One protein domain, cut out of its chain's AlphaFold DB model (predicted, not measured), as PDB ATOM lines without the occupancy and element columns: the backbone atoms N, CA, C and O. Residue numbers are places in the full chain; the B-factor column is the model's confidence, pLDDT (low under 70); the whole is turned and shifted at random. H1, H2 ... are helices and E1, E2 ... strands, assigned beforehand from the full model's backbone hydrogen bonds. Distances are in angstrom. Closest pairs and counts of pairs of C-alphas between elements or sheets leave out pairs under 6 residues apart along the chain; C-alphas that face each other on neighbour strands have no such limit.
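This is residues 8 to 102 of the 104 residues of an uncharacterized protein of Enterococcus sp. 10F3_DIV0382 (UniProt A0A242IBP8). A small, twisted sheet of three strands has helix H2 packed over one face, above E2 and E1, and helix H1 lies off the sheet, running beside H2 in the opposite direction. On the other side of the sheet, the link after E3 leads away to helix H3, and residues 84 to 90 and 92 to 102 stick out free of that body as an arm. The printed part has 95 residues with three named helices and three named strands, in the order H1 E1 E2 H2 E3 H3; the sheet runs E2 E1 E3, antiparallel throughout, and the class is mixed, helices and strands. The whole is loose, with a radius of gyration of the C-alphas of 17.1 A, and spans 47 by 37 by 22 A.

Start at H1, residues 9 to 18, which is not on the sheet that follows. Next comes E1, residues 27 to 34, the inner strand; it forms a hairpin with E2, residues 39 to 47, at 165 degrees. Look there for N 31 and O 43, 2.8 A apart, within hydrogen-bond range. H2, residues 50 to 63, is on the sheet at a height over the sheet of 8.8 A. It lies over E2 and only just over E1, where 3 of its C-alphas fall; on the local plane it stands at 31 degrees to E2, only just slantwise to the strands. Its closest C-alphas to E2 are Ile 53 and Gly 47, 5.5 A apart. H1 and H2 only just touch, with 3 pairs of C-alphas within 8 A; the closest are Ile 17 and Phe 50, 7.4 A apart. H2 touches H1 with residues 50 to 54 alone. The two helices run opposite ways at a shallow tilt of 17 degrees. E3, residues 72 to 77, is the antiparallel neighbour of E1 at 159 degrees; find N 30 and O 75, 2.8 A apart, within hydrogen-bond range. E2, H2 and E3 make a split strand-helix-strand unit, two strands running the same way with E1 between them, and its crossover is right-handed. H2 on one face of this sheet makes two layers. H3, residues 85 to 102, touches no helix and is not on the sheet. In H1, H2 and H3 every O i to N i+4 pair is within hydrogen-bond range.

Find C-alpha 9 at (187.247, 220.797, 137.001), where H1 begins; it ends at residue 18. E1 runs 23.6 A from C-alpha 27 to 34, and E2 runs 25.4 A from C-alpha 39 to 47. H2 begins at C-alpha 50, (201.148, 226.608, 144.400), and covers 19.7 A to C-alpha 63. E3 follows from residue 72 to 77. H3 runs 26.2 A from C-alpha 85 to C-alpha 102 at (172.278, 234.204, 171.675).

The C-alphas farthest apart are those of Val 63 and Leu 101, at 49.8 A. The body without the free stretches spans 36 by 34 by 18 A. The printed part has no cut, and no link is long. The mean pLDDT of the printed part is 80.5; look for values under 70 at residues 8, 21 to 26, 80, 82 and 96 to 102.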
ATOM      1  N   SER A   8     185.727 218.918 133.062       60.50
ATOM      2  CA  SER A   8     187.077 218.937 133.651       60.50
ATOM      3  C   SER A   8     187.241 220.120 134.610       60.50
ATOM      4  O   SER A   8     187.336 221.269 134.197       60.50
ATOM      5  N   TYR A   9     187.235 219.823 135.908       73.25
ATOM      6  CA  TYR A   9     187.247 220.797 137.001       73.25
ATOM      7  C   TYR A   9     188.653 221.299 137.317       73.25
ATOM      8  O   TYR A   9     188.819 222.320 137.977       73.25
ATOM      9  N   LEU A  10     189.675 220.585 136.843       79.06
ATOM     10  CA  LEU A  10     191.067 220.887 137.142       79.06
ATOM     11  C   LEU A  10     191.517 222.243 136.570       79.06
ATOM     12  O   LEU A  10     192.124 222.989 137.331       79.06
ATOM     13  N   PRO A  11     191.196 222.626 135.315       82.44
ATOM     14  CA  PRO A  11     191.511 223.959 134.800       82.44
ATOM     15  C   PRO A  11     190.877 225.088 135.618       82.44
ATOM     16  O   PRO A  11     191.583 226.005 136.012       82.44
ATOM     17  N   ALA A  12     189.589 224.985 135.959       80.06
ATOM     18  CA  ALA A  12     188.895 226.015 136.736       80.06
ATOM     19  C   ALA A  12     189.454 226.152 138.164       80.06
ATOM     20  O   ALA A  12     189.596 227.256 138.685       80.06
ATOM     21  N   ILE A  13     189.808 225.030 138.799       79.50
ATOM     22  CA  ILE A  13     190.474 225.044 140.105       79.50
ATOM     23  C   ILE A  13     191.862 225.674 139.987       79.50
ATOM     24  O   ILE A  13     192.244 226.461 140.849       79.50
ATOM     25  N   LYS A  14     192.604 225.351 138.924       84.31
ATOM     26  CA  LYS A  14     193.924 225.927 138.673       84.31
ATOM     27  C   LYS A  14     193.841 227.443 138.506       84.31
ATOM     28  O   LYS A  14     194.565 228.145 139.199       84.31
ATOM     29  N   GLU A  15     192.927 227.933 137.671       83.06
ATOM     30  CA  GLU A  15     192.682 229.368 137.483       83.06
ATOM     31  C   GLU A  15     192.323 230.047 138.808       83.06
ATOM     32  O   GLU A  15     192.900 231.074 139.150       83.06
ATOM     33  N   MET A  16     191.434 229.449 139.611       78.69
ATOM     34  CA  MET A  16     191.122 229.980 140.940       78.69
ATOM     35  C   MET A  16     192.361 230.070 141.830       78.69
ATOM     36  O   MET A  16     192.569 231.106 142.449       78.69
ATOM     37  N   ILE A  17     193.190 229.026 141.891       77.62
ATOM     38  CA  ILE A  17     194.411 229.019 142.708       77.62
ATOM     39  C   ILE A  17     195.409 230.073 142.219       77.62
ATOM     40  O   ILE A  17     196.014 230.756 143.039       77.62
ATOM     41  N   GLU A  18     195.550 230.243 140.904       78.00
ATOM     42  CA  GLU A  18     196.421 231.255 140.295       78.00
ATOM     43  C   GLU A  18     195.981 232.690 140.638       78.00
ATOM     44  O   GLU A  18     196.821 233.585 140.691       78.00
ATOM     45  N   THR A  19     194.694 232.918 140.935       76.69
ATOM     46  CA  THR A  19     194.202 234.226 141.414       76.69
ATOM     47  C   THR A  19     194.418 234.477 142.906       76.69
ATOM     48  O   THR A  19     194.231 235.604 143.366       76.69
ATOM     49  N   ILE A  20     194.810 233.460 143.682       73.62
ATOM     50  CA  ILE A  20     195.103 233.635 145.105       73.62
ATOM     51  C   ILE A  20     196.498 234.266 145.221       73.62
ATOM     52  O   ILE A  20     197.519 233.573 145.236       73.62
ATOM     53  N   GLU A  21     196.546 235.599 145.312       60.09
ATOM     54  CA  GLU A  21     197.767 236.322 145.678       60.09
ATOM     55  C   GLU A  21     198.287 235.785 147.012       60.09
ATOM     56  O   GLU A  21     197.627 235.877 148.046       60.09
ATOM     57  N   THR A  22     199.482 235.201 146.997       61.41
ATOM     58  CA  THR A  22     200.047 234.575 148.191       61.41
ATOM     59  C   THR A  22     201.477 235.025 148.423       61.41
ATOM     60  O   THR A  22     202.439 234.348 148.076       61.41
ATOM     61  N   ASN A  23     201.620 236.150 149.124       62.16
ATOM     62  CA  ASN A  23     202.879 236.575 149.752       62.16
ATOM     63  C   ASN A  23     203.199 235.739 151.010       62.16
ATOM     64  O   ASN A  23     203.625 236.270 152.036       62.16
ATOM     65  N   ILE A  24     202.948 234.428 150.964       66.00
ATOM     66  CA  ILE A  24     202.940 233.547 152.136       66.00
ATOM     67  C   ILE A  24     203.985 232.456 151.949       66.00
ATOM     68  O   ILE A  24     204.026 231.781 150.926       66.00
ATOM     69  N   SER A  25     204.848 232.297 152.954       65.50
ATOM     70  CA  SER A  25     206.047 231.448 152.874       65.50
ATOM     71  C   SER A  25     205.772 229.944 152.758       65.50
ATOM     72  O   SER A  25     206.658 229.185 152.361       65.50
ATOM     73  N   LYS A  26     204.567 229.504 153.131       69.75
ATOM     74  CA  LYS A  26     204.125 228.113 153.070       69.75
ATOM     75  C   LYS A  26     202.672 228.077 152.653       69.75
ATOM     76  O   LYS A  26     201.863 228.840 153.170       69.75
ATOM     77  N   GLN A  27     202.372 227.174 151.738       80.88
ATOM     78  CA  GLN A  27     201.032 226.946 151.234       80.88
ATOM     79  C   GLN A  27     200.689 225.478 151.443       80.88
ATOM     80  O   GLN A  27     201.561 224.601 151.373       80.88
ATOM     81  N   LEU A  28     199.414 225.219 151.706       85.31
ATOM     82  CA  LEU A  28     198.902 223.879 151.909       85.31
ATOM     83  C   LEU A  28     197.611 223.717 151.115       85.31
ATOM     84  O   LEU A  28     196.689 224.524 151.205       85.31
ATOM     85  N   MET A  29     197.553 222.646 150.334       89.38
ATOM     86  CA  MET A  29     196.322 222.162 149.732       89.38
ATOM     87  C   MET A  29     195.907 220.873 150.420       89.38
ATOM     88  O   MET A  29     196.682 219.918 150.478       89.38
ATOM     89  N   ILE A  30     194.672 220.834 150.900       90.00
ATOM     90  CA  ILE A  30     194.064 219.650 151.495       90.00
ATOM     91  C   ILE A  30     193.013 219.139 150.521       90.00
ATOM     92  O   ILE A  30     192.112 219.872 150.118       90.00
ATOM     93  N   VAL A  31     193.117 217.873 150.139       89.38
ATOM     94  CA  VAL A  31     192.139 217.203 149.286       89.38
ATOM     95  C   VAL A  31     191.463 216.115 150.092       89.38
ATOM     96  O   VAL A  31     192.115 215.180 150.551       89.38
ATOM     97  N   SER A  32     190.151 216.225 150.248       88.81
ATOM     98  CA  SER A  32     189.333 215.223 150.924       88.81
ATOM     99  C   SER A  32     188.393 214.534 149.941       88.81
ATOM    100  O   SER A  32     187.807 215.166 149.061       88.81
ATOM    101  N   THR A  33     188.265 213.219 150.089       88.06
ATOM    102  CA  THR A  33     187.319 212.388 149.344       88.06
ATOM    103  C   THR A  33     186.346 211.680 150.275       88.06
ATOM    104  O   THR A  33     186.561 211.598 151.488       88.06
ATOM    105  N   GLY A  34     185.287 211.125 149.691       78.75
ATOM    106  CA  GLY A  34     184.200 210.469 150.420       78.75
ATOM    107  C   GLY A  34     182.993 211.383 150.556       78.75
ATOM    108  O   GLY A  34     183.057 212.549 150.193       78.75
ATOM    109  N   ASP A  35     181.880 210.848 151.029       76.31
ATOM    110  CA  ASP A  35     180.597 211.549 151.075       76.31
ATOM    111  C   ASP A  35     180.159 211.837 152.521       76.31
ATOM    112  O   ASP A  35     180.903 211.622 153.481       76.31
ATOM    113  N   PHE A  36     178.939 212.353 152.686       73.50
ATOM    114  CA  PHE A  36     178.358 212.643 154.001       73.50
ATOM    115  C   PHE A  36     178.138 211.395 154.869       73.50
ATOM    116  O   PHE A  36     177.854 211.524 156.057       73.50
ATOM    117  N   THR A  37     178.230 210.198 154.292       77.00
ATOM    118  CA  THR A  37     177.983 208.921 154.964       77.00
ATOM    119  C   THR A  37     179.285 208.176 155.252       77.00
ATOM    120  O   THR A  37     179.436 207.609 156.331       77.00
ATOM    121  N   ASN A  38     180.245 208.206 154.328       75.25
ATOM    122  CA  ASN A  38     181.509 207.489 154.410       75.25
ATOM    123  C   ASN A  38     182.691 208.437 154.232       75.25
ATOM    124  O   ASN A  38     182.943 208.966 153.146       75.25
ATOM    125  N   ARG A  39     183.483 208.573 155.302       72.50
ATOM    126  CA  ARG A  39     184.754 209.296 155.254       72.50
ATOM    127  C   ARG A  39     185.714 208.554 154.324       72.50
ATOM    128  O   ARG A  39     186.050 207.399 154.574       72.50
ATOM    129  N   GLY A  40     186.137 209.218 153.253       83.44
ATOM    130  CA  GLY A  40     187.132 208.695 152.325       83.44
ATOM    131  C   GLY A  40     188.544 208.987 152.818       83.44
ATOM    132  O   GLY A  40     188.886 208.738 153.974       83.44
ATOM    133  N   LYS A  41     189.388 209.509 151.931       88.69
ATOM    134  CA  LYS A  41     190.799 209.797 152.217       88.69
ATOM    135  C   LYS A  41     191.041 211.297 152.296       88.69
ATOM    136  O   LYS A  41     190.347 212.075 151.651       88.69
ATOM    137  N   ILE A  42     192.052 211.678 153.069       90.81
ATOM    138  CA  ILE A  42     192.578 213.041 153.112       90.81
ATOM    139  C   ILE A  42     194.015 212.994 152.602       90.81
ATOM    140  O   ILE A  42     194.794 212.136 153.018       90.81
ATOM    141  N   PHE A  43     194.338 213.900 151.687       92.44
ATOM    142  CA  PHE A  43     195.672 214.114 151.150       92.44
ATOM    143  C   PHE A  43     196.078 215.554 151.436       92.44
ATOM    144  O   PHE A  43     195.313 216.475 151.164       92.44
ATOM    145  N   GLU A  44     197.282 215.741 151.958       93.56
ATOM    146  CA  GLU A  44     197.830 217.057 152.263       93.56
ATOM    147  C   GLU A  44     199.066 217.297 151.399       93.56
ATOM    148  O   GLU A  44     199.991 216.483 151.365       93.56
ATOM    149  N   PHE A  45     199.070 218.416 150.681       92.00
ATOM    150  CA  PHE A  45     200.135 218.804 149.767       92.00
ATOM    151  C   PHE A  45     200.755 220.112 150.241       92.00
ATOM    152  O   PHE A  45     200.159 221.182 150.121       92.00
ATOM    153  N   TYR A  46     201.975 220.002 150.753       88.56
ATOM    154  CA  TYR A  46     202.771 221.123 151.234       88.56
ATOM    155  C   TYR A  46     203.742 221.596 150.151       88.56
ATOM    156  O   TYR A  46     204.294 220.787 149.398       88.56
ATOM    157  N   GLY A  47     204.003 222.900 150.096       84.12
ATOM    158  CA  GLY A  47     204.997 223.459 149.187       84.12
ATOM    159  C   GLY A  47     205.301 224.930 149.442       84.12
ATOM    160  O   GLY A  47     204.590 225.623 150.168       84.12
ATOM    161  N   SER A  48     206.391 225.396 148.832       80.56
ATOM    162  CA  SER A  48     206.804 226.804 148.850       80.56
ATOM    163  C   SER A  48     206.058 227.671 147.831       80.56
ATOM    164  O   SER A  48     206.169 228.890 147.884       80.56
ATOM    165  N   ASN A  49     205.342 227.056 146.883       81.56
ATOM    166  CA  ASN A  49     204.476 227.721 145.911       81.56
ATOM    167  C   ASN A  49     203.387 226.769 145.388       81.56
ATOM    168  O   ASN A  49     203.538 225.538 145.432       81.56
ATOM    169  N   PHE A  50     202.323 227.351 144.830       83.81
ATOM    170  CA  PHE A  50     201.148 226.608 144.400       83.81
ATOM    171  C   PHE A  50     201.414 225.766 143.165       83.81
ATOM    172  O   PHE A  50     200.835 224.693 143.053       83.81
ATOM    173  N   ASP A  51     202.336 226.164 142.290       85.88
ATOM    174  CA  ASP A  51     202.708 225.360 141.124       85.88
ATOM    175  C   ASP A  51     203.238 223.981 141.526       85.88
ATOM    176  O   ASP A  51     202.913 222.957 140.918       85.88
ATOM    177  N   THR A  52     204.066 223.938 142.569       87.88
ATOM    178  CA  THR A  52     204.623 222.682 143.082       87.88
ATOM    179  C   THR A  52     203.542 221.838 143.742       87.88
ATOM    180  O   THR A  52     203.447 220.641 143.469       87.88
ATOM    181  N   ILE A  53     202.688 222.468 144.546       90.00
ATOM    182  CA  ILE A  53     201.541 221.819 145.188       90.00
ATOM    183  C   ILE A  53     200.587 221.242 144.134       90.00
ATOM    184  O   ILE A  53     200.189 220.083 144.234       90.00
ATOM    185  N   TRP A  54     200.289 222.003 143.082       90.62
ATOM    186  CA  TRP A  54     199.395 221.616 141.998       90.62
ATOM    187  C   TRP A  54     199.913 220.398 141.233       90.62
ATOM    188  O   TRP A  54     199.167 219.447 141.009       90.62
ATOM    189  N   ARG A  55     201.206 220.360 140.884       91.62
ATOM    190  CA  ARG A  55     201.816 219.183 140.234       91.62
ATOM    191  C   ARG A  55     201.752 217.930 141.112       91.62
ATOM    192  O   ARG A  55     201.451 216.842 140.611       91.62
ATOM    193  N   ASN A  56     202.011 218.077 142.412       92.88
ATOM    194  CA  ASN A  56     201.928 216.968 143.365       92.88
ATOM    195  C   ASN A  56     200.488 216.459 143.494       92.88
ATOM    196  O   ASN A  56     200.253 215.250 143.462       92.88
ATOM    197  N   PHE A  57     199.527 217.381 143.550       92.94
ATOM    198  CA  PHE A  57     198.110 217.058 143.518       92.94
ATOM    199  C   PHE A  57     197.727 216.307 142.240       92.94
ATOM    200  O   PHE A  57     197.157 215.230 142.351       92.94
ATOM    201  N   LEU A  58     198.087 216.790 141.044       92.12
ATOM    202  CA  LEU A  58     197.778 216.103 139.781       92.12
ATOM    203  C   LEU A  58     198.365 214.685 139.726       92.12
ATOM    204  O   LEU A  58     197.729 213.754 139.230       92.12
ATOM    205  N   THR A  59     199.559 214.491 140.284       93.62
ATOM    206  CA  THR A  59     200.165 213.158 140.392       93.62
ATOM    207  C   THR A  59     199.316 212.245 141.277       93.62
ATOM    208  O   THR A  59     198.934 211.149 140.867       93.62
ATOM    209  N   ALA A  60     198.965 212.706 142.480       92.19
ATOM    210  CA  ALA A  60     198.125 211.948 143.400       92.19
ATOM    211  C   ALA A  60     196.716 211.711 142.842       92.19
ATOM    212  O   ALA A  60     196.156 210.634 143.046       92.19
ATOM    213  N   TYR A  61     196.179 212.684 142.113       90.12
ATOM    214  CA  TYR A  61     194.892 212.638 141.441       90.12
ATOM    215  C   TYR A  61     194.798 211.445 140.491       90.12
ATOM    216  O   TYR A  61     193.871 210.640 140.603       90.12
ATOM    217  N   HIS A  62     195.800 211.278 139.626       90.56
ATOM    218  CA  HIS A  62     195.861 210.159 138.689       90.56
ATOM    219  C   HIS A  62     196.166 208.827 139.381       90.56
ATOM    220  O   HIS A  62     195.476 207.839 139.140       90.56
ATOM    221  N   VAL A  63     197.167 208.791 140.267       93.44
ATOM    222  CA  VAL A  63     197.589 207.550 140.941       93.44
ATOM    223  C   VAL A  63     196.467 206.968 141.803       93.44
ATOM    224  O   VAL A  63     196.265 205.754 141.819       93.44
ATOM    225  N   ASN A  64     195.711 207.822 142.496       89.81
ATOM    226  CA  ASN A  64     194.639 207.398 143.398       89.81
ATOM    227  C   ASN A  64     193.255 207.368 142.736       89.81
ATOM    228  O   ASN A  64     192.285 207.074 143.432       89.81
ATOM    229  N   LYS A  65     193.159 207.651 141.427       88.19
ATOM    230  CA  LYS A  65     191.896 207.687 140.668       88.19
ATOM    231  C   LYS A  65     190.839 208.573 141.334       88.19
ATOM    232  O   LYS A  65     189.704 208.158 141.570       88.19
ATOM    233  N   LEU A  66     191.240 209.787 141.718       86.62
ATOM    234  CA  LEU A  66     190.371 210.707 142.459       86.62
ATOM    235  C   LEU A  66     189.200 211.234 141.612       86.62
ATOM    236  O   LEU A  66     188.215 211.708 142.169       86.62
ATOM    237  N   ASP A  67     189.275 211.099 140.287       82.25
ATOM    238  CA  ASP A  67     188.178 211.303 139.335       82.25
ATOM    239  C   ASP A  67     186.996 210.342 139.553       82.25
ATOM    240  O   ASP A  67     185.871 210.643 139.161       82.25
ATOM    241  N   GLN A  68     187.242 209.198 140.197       84.75
ATOM    242  CA  GLN A  68     186.232 208.179 140.495       84.75
ATOM    243  C   GLN A  68     185.596 208.358 141.877       84.75
ATOM    244  O   GLN A  68     184.700 207.599 142.248       84.75
ATOM    245  N   ALA A  69     186.055 209.335 142.665       82.31
ATOM    246  CA  ALA A  69     185.476 209.612 143.968       82.31
ATOM    247  C   ALA A  69     184.077 210.232 143.818       82.31
ATOM    248  O   ALA A  69     183.883 211.170 143.047       82.31
ATOM    249  N   THR A  70     183.112 209.755 144.610       80.81
ATOM    250  CA  THR A  70     181.739 210.295 144.650       80.81
ATOM    251  C   THR A  70     181.710 211.786 144.991       80.81
ATOM    252  O   THR A  70     180.848 212.526 144.522       80.81
ATOM    253  N   TYR A  71     182.660 212.227 145.813       82.94
ATOM    254  CA  TYR A  71     182.843 213.618 146.187       82.94
ATOM    255  C   TYR A  71     184.325 213.901 146.422       82.94
ATOM    256  O   TYR A  71     185.066 213.056 146.940       82.94
ATOM    257  N   LEU A  72     184.732 215.101 146.015       83.56
ATOM    258  CA  LEU A  72     186.080 215.623 146.145       83.56
ATOM    259  C   LEU A  72     185.997 217.090 146.564       83.56
ATOM    260  O   LEU A  72     185.372 217.905 145.883       83.56
ATOM    261  N   ARG A  73     186.640 217.418 147.680       84.81
ATOM    262  CA  ARG A  73     186.776 218.780 148.193       84.81
ATOM    263  C   ARG A  73     188.242 219.156 148.228       84.81
ATOM    264  O   ARG A  73     189.075 218.358 148.655       84.81
ATOM    265  N   ILE A  74     188.526 220.377 147.795       85.12
ATOM    266  CA  ILE A  74     189.853 220.975 147.858       85.12
ATOM    267  C   ILE A  74     189.760 222.205 148.749       85.12
ATOM    268  O   ILE A  74     188.971 223.109 148.475       85.12
ATOM    269  N   ASP A  75     190.563 222.220 149.803       84.44
ATOM    270  CA  ASP A  75     190.764 223.364 150.677       84.44
ATOM    271  C   ASP A  75     192.169 223.917 150.438       84.44
ATOM    272  O   ASP A  75     193.150 223.170 150.412       84.44
ATOM    273  N   ILE A  76     192.262 225.231 150.252       82.19
ATOM    274  CA  ILE A  76     193.529 225.944 150.127       82.19
ATOM    275  C   ILE A  76     193.746 226.716 151.421       82.19
ATOM    276  O   ILE A  76     193.006 227.650 151.728       82.19
ATOM    277  N   VAL A  77     194.743 226.298 152.190       80.12
ATOM    278  CA  VAL A  77     195.129 226.949 153.438       80.12
ATOM    279  C   VAL A  77     196.150 228.025 153.102       80.12
ATOM    280  O   VAL A  77     197.269 227.735 152.669       80.12
ATOM    281  N   ILE A  78     195.722 229.272 153.273       71.12
ATOM    282  CA  ILE A  78     196.545 230.462 153.053       71.12
ATOM    283  C   ILE A  78     197.144 230.989 154.359       71.12
ATOM    284  O   ILE A  78     198.231 231.541 154.345       71.12
ATOM    285  N   GLU A  79     196.509 230.763 155.506       71.56
ATOM    286  CA  GLU A  79     197.005 231.239 156.797       71.56
ATOM    287  C   GLU A  79     196.939 230.116 157.832       71.56
ATOM    288  O   GLU A  79     195.936 229.412 157.942       71.56
ATOM    289  N   GLU A  80     198.019 229.957 158.597       69.50
ATOM    290  CA  GLU A  80     198.057 229.095 159.777       69.50
ATOM    291  C   GLU A  80     198.226 229.972 161.015       69.50
ATOM    292  O   GLU A  80     199.279 230.579 161.234       69.50
ATOM    293  N   GLU A  81     197.195 230.026 161.854       70.81
ATOM    294  CA  GLU A  81     197.296 230.679 163.151       70.81
ATOM    295  C   GLU A  81     197.912 229.705 164.162       70.81
ATOM    296  O   GLU A  81     197.336 228.670 164.508       70.81
ATOM    297  N   LYS A  82     199.107 230.032 164.663       67.62
ATOM    298  CA  LYS A  82     199.707 229.284 165.768       67.62
ATOM    299  C   LYS A  82     199.013 229.667 167.068       67.62
ATOM    300  O   LYS A  82     199.333 230.699 167.647       67.62
ATOM    301  N   ASN A  83     198.135 228.798 167.548       71.06
ATOM    302  CA  ASN A  83     197.565 228.897 168.886       71.06
ATOM    303  C   ASN A  83     198.227 227.886 169.827       71.06
ATOM    304  O   ASN A  83     198.372 226.708 169.495       71.06
ATOM    305  N   ASN A  84     198.631 228.341 171.012       81.62
ATOM    306  CA  ASN A  84     199.002 227.428 172.091       81.62
ATOM    307  C   ASN A  84     197.742 226.920 172.822       81.62
ATOM    308  O   ASN A  84     196.643 227.445 172.639       81.62
ATOM    309  N   TYR A  85     197.892 225.880 173.648       78.88
ATOM    310  CA  TYR A  85     196.751 225.247 174.318       78.88
ATOM    311  C   TYR A  85     195.947 226.225 175.190       78.88
ATOM    312  O   TYR A  85     194.720 226.194 175.186       78.88
ATOM    313  N   GLU A  86     196.611 227.135 175.900       86.19
ATOM    314  CA  GLU A  86     195.951 228.110 176.776       86.19
ATOM    315  C   GLU A  86     195.133 229.128 175.972       86.19
ATOM    316  O   GLU A  86     193.982 229.406 176.313       86.19
ATOM    317  N   GLN A  87     195.688 229.624 174.863       82.31
ATOM    318  CA  GLN A  87     195.000 230.509 173.922       82.31
ATOM    319  C   GLN A  87     193.805 229.810 173.266       82.31
ATOM    320  O   GLN A  87     192.735 230.403 173.136       82.31
ATOM    321  N   PHE A  88     193.945 228.531 172.911       81.94
ATOM    322  CA  PHE A  88     192.844 227.722 172.393       81.94
ATOM    323  C   PHE A  88     191.694 227.603 173.406       81.94
ATOM    324  O   PHE A  88     190.538 227.851 173.062       81.94
ATOM    325  N   ILE A  89     191.999 227.299 174.673       85.50
ATOM    326  CA  ILE A  89     190.984 227.206 175.733       85.50
ATOM    327  C   ILE A  89     190.300 228.557 175.984       85.50
ATOM    328  O   ILE A  89     189.090 228.595 176.207       85.50
ATOM    329  N   GLN A  90     191.033 229.673 175.932       82.38
ATOM    330  CA  GLN A  90     190.432 231.003 176.067       82.38
ATOM    331  C   GLN A  90     189.473 231.330 174.916       82.38
ATOM    332  O   GLN A  90     188.379 231.840 175.165       82.38
ATOM    333  N   HIS A  91     189.839 230.991 173.677       81.44
ATOM    334  CA  HIS A  91     188.952 231.155 172.526       81.44
ATOM    335  C   HIS A  91     187.675 230.319 172.659       81.44
ATOM    336  O   HIS A  91     186.587 230.847 172.436       81.44
ATOM    337  N   LEU A  92     187.786 229.058 173.093       80.38
ATOM    338  CA  LEU A  92     186.623 228.194 173.308       80.38
ATOM    339  C   LEU A  92     185.647 228.763 174.341       80.38
ATOM    340  O   LEU A  92     184.450 228.840 174.069       80.38
ATOM    341  N   LYS A  93     186.147 229.223 175.495       82.12
ATOM    342  CA  LYS A  93     185.303 229.823 176.544       82.12
ATOM    343  C   LYS A  93     184.537 231.042 176.034       82.12
ATOM    344  O   LYS A  93     183.340 231.169 176.274       82.12
ATOM    345  N   LYS A  94     185.209 231.904 175.265       78.19
ATOM    346  CA  LYS A  94     184.583 233.077 174.644       78.19
ATOM    347  C   LYS A  94     183.468 232.681 173.669       78.19
ATOM    348  O   LYS A  94     182.452 233.366 173.589       78.19
ATOM    349  N   SER A  95     183.631 231.581 172.932       75.56
ATOM    350  CA  SER A  95     182.585 231.060 172.044       75.56
ATOM    351  C   SER A  95     181.374 230.509 172.808       75.56
ATOM    352  O   SER A  95     180.245 230.753 172.385       75.56
ATOM    353  N   GLU A  96     181.573 229.820 173.936       69.62
ATOM    354  CA  GLU A  96     180.478 229.311 174.784       69.62
ATOM    355  C   GLU A  96     179.646 230.443 175.408       69.62
ATOM    356  O   GLU A  96     178.414 230.375 175.435       69.62
ATOM    357  N   GLU A  97     180.302 231.520 175.846       69.44
ATOM    358  CA  GLU A  97     179.630 232.720 176.356       69.44
ATOM    359  C   GLU A  97     178.739 233.364 175.282       69.44
ATOM    360  O   GLU A  97     177.588 233.710 175.554       69.44
ATOM    361  N   ILE A  98     179.226 233.458 174.039       68.06
ATOM    362  CA  ILE A  98     178.461 234.004 172.906       68.06
ATOM    363  C   ILE A  98     177.243 233.129 172.577       68.06
ATOM    364  O   ILE A  98     176.154 233.657 172.365       68.06
ATOM    365  N   ILE A  99     177.397 231.802 172.559       65.81
ATOM    366  CA  ILE A  99     176.278 230.874 172.311       65.81
ATOM    367  C   ILE A  99     175.213 231.014 173.404       65.81
ATOM    368  O   ILE A  99     174.018 231.032 173.104       65.81
ATOM    369  N   THR A 100     175.637 231.166 174.658       64.56
ATOM    370  CA  THR A 100     174.732 231.352 175.800       64.56
ATOM    371  C   THR A 100     173.951 232.665 175.688       64.56
ATOM    372  O   THR A 100     172.744 232.671 175.901       64.56
ATOM    373  N   LEU A 101     174.607 233.754 175.273       62.03
ATOM    374  CA  LEU A 101     173.985 235.065 175.039       62.03
ATOM    375  C   LEU A 101     172.967 235.073 173.889       62.03
ATOM    376  O   LEU A 101     171.987 235.802 173.964       62.03
ATOM    377  N   ILE A 102     173.192 234.289 172.831       68.31
ATOM    378  CA  ILE A 102     172.278 234.204 171.675       68.31
ATOM    379  C   ILE A 102     171.071 233.293 171.968       68.31
ATOM    380  O   ILE A 102     170.047 233.384 171.297       68.31
TER     381      ILE A 102